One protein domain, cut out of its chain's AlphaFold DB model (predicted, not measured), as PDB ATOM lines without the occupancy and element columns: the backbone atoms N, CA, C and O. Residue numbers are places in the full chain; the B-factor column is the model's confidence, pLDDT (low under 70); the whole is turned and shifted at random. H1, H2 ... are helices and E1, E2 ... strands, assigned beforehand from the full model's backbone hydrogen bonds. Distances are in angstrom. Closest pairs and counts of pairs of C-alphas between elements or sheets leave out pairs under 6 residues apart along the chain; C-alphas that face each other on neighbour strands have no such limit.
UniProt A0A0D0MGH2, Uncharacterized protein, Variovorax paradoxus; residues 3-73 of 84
ATOM      1  N   VAL A   3       2.386 -21.031  16.270       89.69
ATOM      2  CA  VAL A   3       3.088 -19.856  16.799       89.69
ATOM      3  C   VAL A   3       2.749 -18.633  15.969       89.69
ATOM      4  O   VAL A   3       2.486 -18.735  14.772       89.69
ATOM      5  N   LYS A   4       2.797 -17.469  16.611       93.12
ATOM      6  CA  LYS A   4       2.727 -16.184  15.929       93.12
ATOM      7  C   LYS A   4       4.146 -15.716  15.628       93.12
ATOM      8  O   LYS A   4       4.939 -15.520  16.546       93.12
ATOM      9  N   VAL A   5       4.467 -15.565  14.350       90.62
ATOM     10  CA  VAL A   5       5.757 -15.055  13.885       90.62
ATOM     11  C   VAL A   5       5.597 -13.574  13.587       90.62
ATOM     12  O   VAL A   5       4.688 -13.194  12.856       90.62
ATOM     13  N   ARG A   6       6.484 -12.747  14.147       92.88
ATOM     14  CA  ARG A   6       6.552 -11.306  13.891       92.88
ATOM     15  C   ARG A   6       7.904 -10.965  13.281       92.88
ATOM     16  O   ARG A   6       8.927 -11.392  13.813       92.88
ATOM     17  N   TRP A   7       7.915 -10.184  12.203       90.12
ATOM     18  CA  TRP A   7       9.145  -9.709  11.570       90.12
ATOM     19  C   TRP A   7       9.094  -8.215  11.270       90.12
ATOM     20  O   TRP A   7       8.028  -7.612  11.143       90.12
ATOM     21  N   PHE A   8      10.275  -7.616  11.188       89.44
ATOM     22  CA  PHE A   8      10.487  -6.212  10.871       89.44
ATOM     23  C   PHE A   8      11.569  -6.113   9.803       89.44
ATOM     24  O   PHE A   8      12.534  -6.879   9.802       89.44
ATOM     25  N   TYR A   9      11.392  -5.174   8.884       84.69
ATOM     26  CA  TYR A   9      12.421  -4.844   7.913       84.69
ATOM     27  C   TYR A   9      13.347  -3.814   8.540       84.69
ATOM     28  O   TYR A   9      12.886  -2.861   9.164       84.69
ATOM     29  N   ASN A  10      14.651  -4.028   8.401       78.62
ATOM     30  CA  ASN A  10      15.624  -3.027   8.802       78.62
ATOM     31  C   ASN A  10      15.834  -2.018   7.664       78.62
ATOM     32  O   ASN A  10      15.574  -2.330   6.497       78.62
ATOM     33  N   HIS A  11      16.326  -0.829   7.999       76.06
ATOM     34  CA  HIS A  11      16.718   0.170   7.012       76.06
ATOM     35  C   HIS A  11      17.783  -0.404   6.071       76.06
ATOM     36  O   HIS A  11      18.675  -1.150   6.493       76.06
ATOM     37  N   LYS A  12      17.716  -0.049   4.784       69.56
ATOM     38  CA  LYS A  12      18.837  -0.319   3.880       69.56
ATOM     39  C   LYS A  12      19.980   0.607   4.283       69.56
ATOM     40  O   LYS A  12      19.770   1.803   4.423       69.56
ATOM     41  N   ALA A  13      21.198   0.081   4.399       66.69
ATOM     42  CA  ALA A  13      22.375   0.900   4.711       66.69
ATOM     43  C   ALA A  13      22.588   2.059   3.710       66.69
ATOM     44  O   ALA A  13      23.195   3.065   4.055       66.69
ATOM     45  N   SER A  14      22.074   1.916   2.484       72.94
ATOM     46  CA  SER A  14      22.125   2.923   1.422       72.94
ATOM     47  C   SER A  14      21.097   4.052   1.557       72.94
ATOM     48  O   SER A  14      21.219   5.043   0.848       72.94
ATOM     49  N   ASP A  15      20.070   3.887   2.392       72.06
ATOM     50  CA  ASP A  15      19.042   4.900   2.644       72.06
ATOM     51  C   ASP A  15      18.526   4.760   4.089       72.06
ATOM     52  O   ASP A  15      17.537   4.063   4.348       72.06
ATOM     53  N   PRO A  16      19.246   5.353   5.055       67.88
ATOM     54  CA  PRO A  16      18.879   5.285   6.464       67.88
ATOM     55  C   PRO A  16      17.627   6.107   6.815       67.88
ATOM     56  O   PRO A  16      17.071   5.892   7.890       67.88
ATOM     57  N   GLU A  17      17.156   7.008   5.941       74.19
ATOM     58  CA  GLU A  17      15.939   7.805   6.176       74.19
ATOM     59  C   GLU A  17      14.663   7.107   5.688       74.19
ATOM     60  O   GLU A  17      13.567   7.404   6.176       74.19
ATOM     61  N   ALA A  18      14.778   6.138   4.773       78.75
ATOM     62  CA  ALA A  18      13.644   5.336   4.333       78.75
ATOM     63  C   ALA A  18      12.969   4.643   5.525       78.75
ATOM     64  O   ALA A  18      13.546   3.762   6.166       78.75
ATOM     65  N   THR A  19      11.720   5.018   5.810       78.94
ATOM     66  CA  THR A  19      10.928   4.379   6.866       78.94
ATOM     67  C   THR A  19      10.576   2.952   6.431       78.94
ATOM     68  O   THR A  19       9.928   2.784   5.393       78.94
ATOM     69  N   PRO A  20      10.991   1.909   7.173       83.00
ATOM     70  CA  PRO A  20      10.646   0.542   6.832       83.00
ATOM     71  C   PRO A  20       9.131   0.342   6.954       83.00
ATOM     72  O   PRO A  20       8.473   1.019   7.752       83.00
ATOM     73  N   PRO A  21       8.556  -0.601   6.191       84.06
ATOM     74  CA  PRO A  21       7.161  -0.965   6.371       84.06
ATOM     75  C   PRO A  21       6.901  -1.404   7.822       84.06
ATOM     76  O   PRO A  21       7.814  -1.895   8.499       84.06
ATOM     77  N   PRO A  22       5.655  -1.255   8.310       88.62
ATOM     78  CA  PRO A  22       5.310  -1.650   9.666       88.62
ATOM     79  C   PRO A  22       5.597  -3.142   9.889       88.62
ATOM     80  O   PRO A  22       5.589  -3.923   8.927       88.62
ATOM     81  N   PRO A  23       5.826  -3.560  11.148       90.75
ATOM     82  CA  PRO A  23       6.014  -4.963  11.484       90.75
ATOM     83  C   PRO A  23       4.883  -5.824  10.931       90.75
ATOM     84  O   PRO A  23       3.715  -5.444  10.984       90.75
ATOM     85  N   GLN A  24       5.254  -6.988  10.424       91.12
ATOM     86  CA  GLN A  24       4.335  -7.950   9.839       91.12
ATOM     87  C   GLN A  24       4.211  -9.159  10.757       91.12
ATOM     88  O   GLN A  24       5.139  -9.483  11.506       91.12
ATOM     89  N   GLU A  25       3.052  -9.808  10.715       92.81
ATOM     90  CA  GLU A  25       2.728 -10.926  11.590       92.81
ATOM     91  C   GLU A  25       1.953 -12.000  10.830       92.81
ATOM     92  O   GLU A  25       1.080 -11.692  10.024       92.81
ATOM     93  N   ALA A  26       2.253 -13.267  11.116       92.12
ATOM     94  CA  ALA A  26       1.523 -14.405  10.576       92.12
ATOM     95  C   ALA A  26       1.520 -15.567  11.572       92.12
ATOM     96  O   ALA A  26       2.463 -15.747  12.350       92.12
ATOM     97  N   GLU A  27       0.462 -16.373  11.543       93.25
ATOM     98  CA  GLU A  27       0.451 -17.653  12.243       93.25
ATOM     99  C   GLU A  27       1.144 -18.717  11.395       93.25
ATOM    100  O   GLU A  27       0.894 -18.835  10.195       93.25
ATOM    101  N   ALA A  28       1.993 -19.518  12.029       91.62
ATOM    102  CA  ALA A  28       2.652 -20.642  11.389       91.62
ATOM    103  C   ALA A  28       2.490 -21.909  12.227       91.62
ATOM    104  O   ALA A  28       2.549 -21.891  13.462       91.62
ATOM    105  N   GLU A  29       2.319 -23.034  11.539       92.12
ATOM    106  CA  GLU A  29       2.407 -24.341  12.172       92.12
ATOM    107  C   GLU A  29       3.871 -24.688  12.434       92.12
ATOM    108  O   GLU A  29       4.717 -24.624  11.542       92.12
ATOM    109  N   VAL A  30       4.161 -25.063  13.677       88.38
ATOM    110  CA  VAL A  30       5.466 -25.570  14.090       88.38
ATOM    111  C   VAL A  30       5.370 -27.089  14.188       88.38
ATOM    112  O   VAL A  30       4.587 -27.592  15.014       88.38
ATOM    113  N   PRO A  31       6.135 -27.821  13.357       86.75
ATOM    114  CA  PRO A  31       6.201 -29.270  13.438       86.75
ATOM    115  C   PRO A  31       6.853 -29.697  14.754       86.75
ATOM    116  O   PRO A  31       7.613 -28.952  15.371       86.75
ATOM    117  N   GLU A  32       6.546 -30.909  15.199       84.81
ATOM    118  CA  GLU A  32       7.112 -31.442  16.434       84.81
ATOM    119  C   GLU A  32       8.629 -31.655  16.310       84.81
ATOM    120  O   GLU A  32       9.137 -32.188  15.314       84.81
ATOM    121  N   TYR A  33       9.364 -31.250  17.347       83.12
ATOM    122  CA  TYR A  33      10.794 -31.506  17.440       83.12
ATOM    123  C   TYR A  33      11.014 -32.941  17.929       83.12
ATOM    124  O   TYR A  33      10.851 -33.235  19.109       83.12
ATOM    125  N   THR A  34      11.396 -33.847  17.028       83.31
ATOM    126  CA  THR A  34      11.661 -35.255  17.368       83.31
ATOM    127  C   THR A  34      13.142 -35.581  17.179       83.31
ATOM    128  O   THR A  34      13.790 -34.968  16.333       83.31
ATOM    129  N   PRO A  35      13.704 -36.607  17.843       83.69
ATOM    130  CA  PRO A  35      15.081 -37.044  17.583       83.69
ATOM    131  C   PRO A  35      15.367 -37.413  16.113       83.69
ATOM    132  O   PRO A  35      16.512 -37.342  15.665       83.69
ATOM    133  N   LYS A  36      14.336 -37.789  15.339       78.31
ATOM    134  CA  LYS A  36      14.450 -38.108  13.905       78.31
ATOM    135  C   LYS A  36      14.556 -36.853  13.032       78.31
ATOM    136  O   LYS A  36      15.268 -36.878  12.032       78.31
ATOM    137  N   THR A  37      13.873 -35.775  13.415       73.25
ATOM    138  CA  THR A  37      13.863 -34.480  12.710       73.25
ATOM    139  C   THR A  37      14.836 -33.465  13.307       73.25
ATOM    140  O   THR A  37      15.079 -32.434  12.684       73.25
ATOM    141  N   ALA A  38      15.433 -33.786  14.463       80.12
ATOM    142  CA  ALA A  38      16.366 -32.945  15.203       80.12
ATOM    143  C   ALA A  38      17.447 -32.392  14.273       80.12
ATOM    144  O   ALA A  38      18.144 -33.166  13.604       80.12
ATOM    145  N   GLY A  39      17.515 -31.064  14.229       86.56
ATOM    146  CA  GLY A  39      18.265 -30.259  13.278       86.56
ATOM    147  C   GLY A  39      17.893 -28.780  13.413       86.56
ATOM    148  O   GLY A  39      17.333 -28.366  14.427       86.56
ATOM    149  N   ALA A  40      18.203 -27.983  12.393       88.38
ATOM    150  CA  ALA A  40      17.953 -26.548  12.408       88.38
ATOM    151  C   ALA A  40      16.458 -26.220  12.278       88.38
ATOM    152  O   ALA A  40      15.719 -26.879  11.536       88.38
ATOM    153  N   VAL A  41      16.036 -25.152  12.960       89.25
ATOM    154  CA  VAL A  41      14.751 -24.488  12.716       89.25
ATOM    155  C   VAL A  41      14.953 -23.503  11.569       89.25
ATOM    156  O   VAL A  41      15.750 -22.577  11.670       89.25
ATOM    157  N   ASN A  42      14.239 -23.720  10.475       90.12
ATOM    158  CA  ASN A  42      14.282 -22.910   9.267       90.12
ATOM    159  C   ASN A  42      12.938 -22.201   9.107       90.12
ATOM    160  O   ASN A  42      11.887 -22.838   9.218       90.12
ATOM    161  N   VAL A  43      12.969 -20.901   8.824       90.25
ATOM    162  CA  VAL A  43      11.770 -20.093   8.588       90.25
ATOM    163  C   VAL A  43      11.807 -19.600   7.150       90.25
ATOM    164  O   VAL A  43      12.743 -18.912   6.752       90.25
ATOM    165  N   HIS A  44      10.794 -19.976   6.378       90.88
ATOM    166  CA  HIS A  44      10.652 -19.604   4.976       90.88
ATOM    167  C   HIS A  44       9.580 -18.532   4.851       90.88
ATOM    168  O   HIS A  44       8.447 -18.747   5.289       90.88
ATOM    169  N   PHE A  45       9.949 -17.400   4.256       88.38
ATOM    170  CA  PHE A  45       9.054 -16.283   3.975       88.38
ATOM    171  C   PHE A  45       8.654 -16.313   2.503       88.38
ATOM    172  O   PHE A  45       9.506 -16.472   1.630       88.38
ATOM    173  N   TYR A  46       7.365 -16.141   2.240       86.62
ATOM    174  CA  TYR A  46       6.794 -16.083   0.899       86.62
ATOM    175  C   TYR A  46       6.059 -14.752   0.700       86.62
ATOM    176  O   TYR A  46       5.864 -13.979   1.644       86.62
ATOM    177  N   SER A  47       5.622 -14.509  -0.536       82.44
ATOM    178  CA  SER A  47       4.651 -13.466  -0.875       82.44
ATOM    179  C   SER A  47       3.393 -13.557   0.000       82.44
ATOM    180  O   SER A  47       3.108 -14.600   0.597       82.44
ATOM    181  N   ASP A  48       2.641 -12.458   0.076       83.62
ATOM    182  CA  ASP A  48       1.358 -12.386   0.792       83.62
ATOM    183  C   ASP A  48       1.454 -12.757   2.280       83.62
ATOM    184  O   ASP A  48       0.535 -13.329   2.863       83.62
ATOM    185  N   HIS A  49       2.594 -12.442   2.902       83.75
ATOM    186  CA  HIS A  49       2.849 -12.658   4.332       83.75
ATOM    187  C   HIS A  49       2.754 -14.129   4.774       83.75
ATOM    188  O   HIS A  49       2.638 -14.420   5.966       83.75
ATOM    189  N   ARG A  50       2.842 -15.079   3.835       87.19
ATOM    190  CA  ARG A  50       2.815 -16.511   4.137       87.19
ATOM    191  C   ARG A  50       4.169 -16.960   4.691       87.19
ATOM    192  O   ARG A  50       5.219 -16.635   4.139       87.19
ATOM    193  N   ILE A  51       4.142 -17.750   5.765       91.06
ATOM    194  CA  ILE A  51       5.339 -18.285   6.430       91.06
ATOM    195  C   ILE A  51       5.227 -19.797   6.590       91.06
ATOM    196  O   ILE A  51       4.154 -20.325   6.882       91.06
ATOM    197  N   LYS A  52       6.357 -20.497   6.452       92.00
ATOM    198  CA  LYS A  52       6.473 -21.922   6.781       92.00
ATOM    199  C   LYS A  52       7.665 -22.172   7.696       92.00
ATOM    200  O   LYS A  52       8.786 -21.780   7.377       92.00
ATOM    201  N   VAL A  53       7.423 -22.855   8.814       91.19
ATOM    202  CA  VAL A  53       8.470 -23.273   9.753       91.19
ATOM    203  C   VAL A  53       8.802 -24.740   9.507       91.19
ATOM    204  O   VAL A  53       7.919 -25.592   9.445       91.19
ATOM    205  N   VAL A  54      10.089 -25.040   9.368       91.69
ATOM    206  CA  VAL A  54      10.597 -26.387   9.115       91.69
ATOM    207  C   VAL A  54      11.699 -26.726  10.104       91.69
ATOM    208  O   VAL A  54      12.636 -25.956  10.288       91.69
ATOM    209  N   ILE A  55      11.626 -27.917  10.691       90.69
ATOM    210  CA  ILE A  55      12.674 -28.462  11.556       90.69
ATOM    211  C   ILE A  55      13.328 -29.618  10.808       90.69
ATOM    212  O   ILE A  55      12.663 -30.602  10.479       90.69
ATOM    213  N   SER A  56      14.610 -29.476  10.478       89.69
ATOM    214  CA  SER A  56      15.314 -30.464   9.665       89.69
ATOM    215  C   SER A  56      16.820 -30.427   9.889       89.69
ATOM    216  O   SER A  56      17.427 -29.363   9.993       89.69
ATOM    217  N   ARG A  57      17.445 -31.606   9.895       90.56
ATOM    218  CA  ARG A  57      18.910 -31.751   9.781       90.56
ATOM    219  C   ARG A  57      19.431 -31.605   8.359       90.56
ATOM    220  O   ARG A  57      20.634 -31.522   8.152       90.56
ATOM    221  N   TYR A  58      18.536 -31.671   7.385       91.06
ATOM    222  CA  TYR A  58      18.876 -31.583   5.978       91.06
ATOM    223  C   TYR A  58      18.830 -30.124   5.519       91.06
ATOM    224  O   TYR A  58      17.988 -29.362   5.991       91.06
ATOM    225  N   ALA A  59      19.696 -29.756   4.574       89.00
ATOM    226  CA  ALA A  59      19.610 -28.483   3.857       89.00
ATOM    227  C   ALA A  59      18.449 -28.495   2.843       89.00
ATOM    228  O   ALA A  59      17.993 -29.572   2.452       89.00
ATOM    229  N   ILE A  60      17.994 -27.314   2.403       90.00
ATOM    230  CA  ILE A  60      16.803 -27.144   1.541       90.00
ATOM    231  C   ILE A  60      16.864 -27.939   0.224       90.00
ATOM    232  O   ILE A  60      15.839 -28.408  -0.262       90.00
ATOM    233  N   GLU A  61      18.059 -28.148  -0.330       88.38
ATOM    234  CA  GLU A  61      18.264 -28.875  -1.593       88.38
ATOM    235  C   GLU A  61      18.276 -30.401  -1.432       88.38
ATOM    236  O   GLU A  61      18.258 -31.147  -2.411       88.38
ATOM    237  N   HIS A  62      18.323 -30.898  -0.197       90.56
ATOM    238  CA  HIS A  62      18.429 -32.325   0.054       90.56
ATOM    239  C   HIS A  62      17.106 -33.043  -0.287       90.56
ATOM    240  O   HIS A  62      16.042 -32.582   0.130       90.56
ATOM    241  N   PRO A  63      17.126 -34.238  -0.912       89.88
ATOM    242  CA  PRO A  63      15.905 -34.951  -1.315       89.88
ATOM    243  C   PRO A  63      14.935 -35.296  -0.175       89.88
ATOM    244  O   PRO A  63      13.765 -35.573  -0.415       89.88
ATOM    245  N   ARG A  64      15.429 -35.325   1.068       90.19
ATOM    246  CA  ARG A  64      14.637 -35.574   2.289       90.19
ATOM    247  C   ARG A  64      14.307 -34.311   3.082       90.19
ATOM    248  O   ARG A  64      13.882 -34.417   4.232       90.19
ATOM    249  N   TYR A  65      14.567 -33.128   2.532       90.62
ATOM    250  CA  TYR A  65      14.109 -31.902   3.164       90.62
ATOM    251  C   TYR A  65      12.572 -31.933   3.233       90.62
ATOM    252  O   TYR A  65      11.937 -32.245   2.226       90.62
ATOM    253  N   PRO A  66      11.950 -31.693   4.402       88.88
ATOM    254  CA  PRO A  66      10.518 -31.918   4.605       88.88
ATOM    255  C   PRO A  66       9.687 -30.746   4.051       88.88
ATOM    256  O   PRO A  66       8.998 -30.029   4.775       88.88
ATOM    257  N   MET A  67       9.788 -30.531   2.743       89.06
ATOM    258  CA  MET A  67       9.111 -29.482   1.993       89.06
ATOM    259  C   MET A  67       8.836 -29.975   0.565       89.06
ATOM    260  O   MET A  67       9.602 -30.770   0.023       89.06
ATOM    261  N   SER A  68       7.731 -29.534  -0.041       88.06
ATOM    262  CA  SER A  68       7.447 -29.825  -1.450       88.06
ATOM    263  C   SER A  68       8.413 -29.063  -2.363       88.06
ATOM    264  O   SER A  68       8.980 -28.047  -1.965       88.06
ATOM    265  N   LYS A  69       8.582 -29.530  -3.607       82.38
ATOM    266  CA  LYS A  69       9.411 -28.828  -4.604       82.38
ATOM    267  C   LYS A  69       8.889 -27.421  -4.914       82.38
ATOM    268  O   LYS A  69       9.687 -26.512  -5.107       82.38
ATOM    269  N   ASP A  70       7.571 -27.250  -4.914       83.38
ATOM    270  CA  ASP A  70       6.941 -25.954  -5.179       83.38
ATOM    271  C   ASP A  70       7.201 -24.959  -4.040       83.38
ATOM    272  O   ASP A  70       7.395 -23.772  -4.276       83.38
ATOM    273  N   ASP A  71       7.278 -25.443  -2.797       86.38
ATOM    274  CA  ASP A  71       7.606 -24.593  -1.653       86.38
ATOM    275  C   ASP A  71       9.117 -24.307  -1.555       86.38
ATOM    276  O   ASP A  71       9.494 -23.255  -1.051       86.38
ATOM    277  N   THR A  72      10.003 -25.186  -2.048       83.00
ATOM    278  CA  THR A  72      11.452 -24.893  -2.065       83.00
ATOM    279  C   THR A  72      11.852 -23.912  -3.165       83.00
ATOM    280  O   THR A  72      12.897 -23.271  -3.056       83.00
ATOM    281  N   LYS A  73      11.035 -23.783  -4.215       78.94
ATOM    282  CA  LYS A  73      11.209 -22.829  -5.318       78.94
ATOM    283  C   LYS A  73       9.870 -22.157  -5.644       78.94
ATOM    284  O   LYS A  73       9.282 -22.446  -6.682       78.94
TER     285      LYS A  73
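This is residues 3 to 73 of the 84 residues of an uncharacterized protein of Variovorax paradoxus (UniProt A0A0D0MGH2). Little regular structure: two antiparallel strand hairpins, E3 with E4 and E1 with E2, come near each other through E4 and E2, and the loop at residues 8 to 23 makes one end of the long axis. After E4, residues 57 to 68 lead to the short helix H1. Of 71 printed residues, 27 are in named elements, mostly strand, in the order E1, E2, E3, E4, H1. The whole is loose, radius of gyration of the C-alphas 15.1 A, spanning 46 by 24 by 20 A.

E3, residues 40 to 45, and E4, residues 51 to 56, form a hairpin at 159 degrees, with N 42 and O 54 2.8 A apart. E1, residues 3 to 7, and E2, residues 24 to 29, form another at 149 degrees, with N 5 and O 26 2.8 A apart. The closest C-alphas of E2 and E4, Ala 28 and Ile 51, are 6.1 A apart. H1, residues 69 to 72, is apart from E3; it is too short for an O i to N i+4 pair, but its one O i to N i+3 pair is within range.

E1 begins at C-alpha 3 (3.088, -19.856, 16.799); H1 ends at C-alpha 72 (11.452, -24.893, -2.065). E2 measures 16.7 A.

The printed part has no cut. Links E1 to E2 and E4 to H1 are long. Residues 12, 13 and 16 have pLDDT under 70.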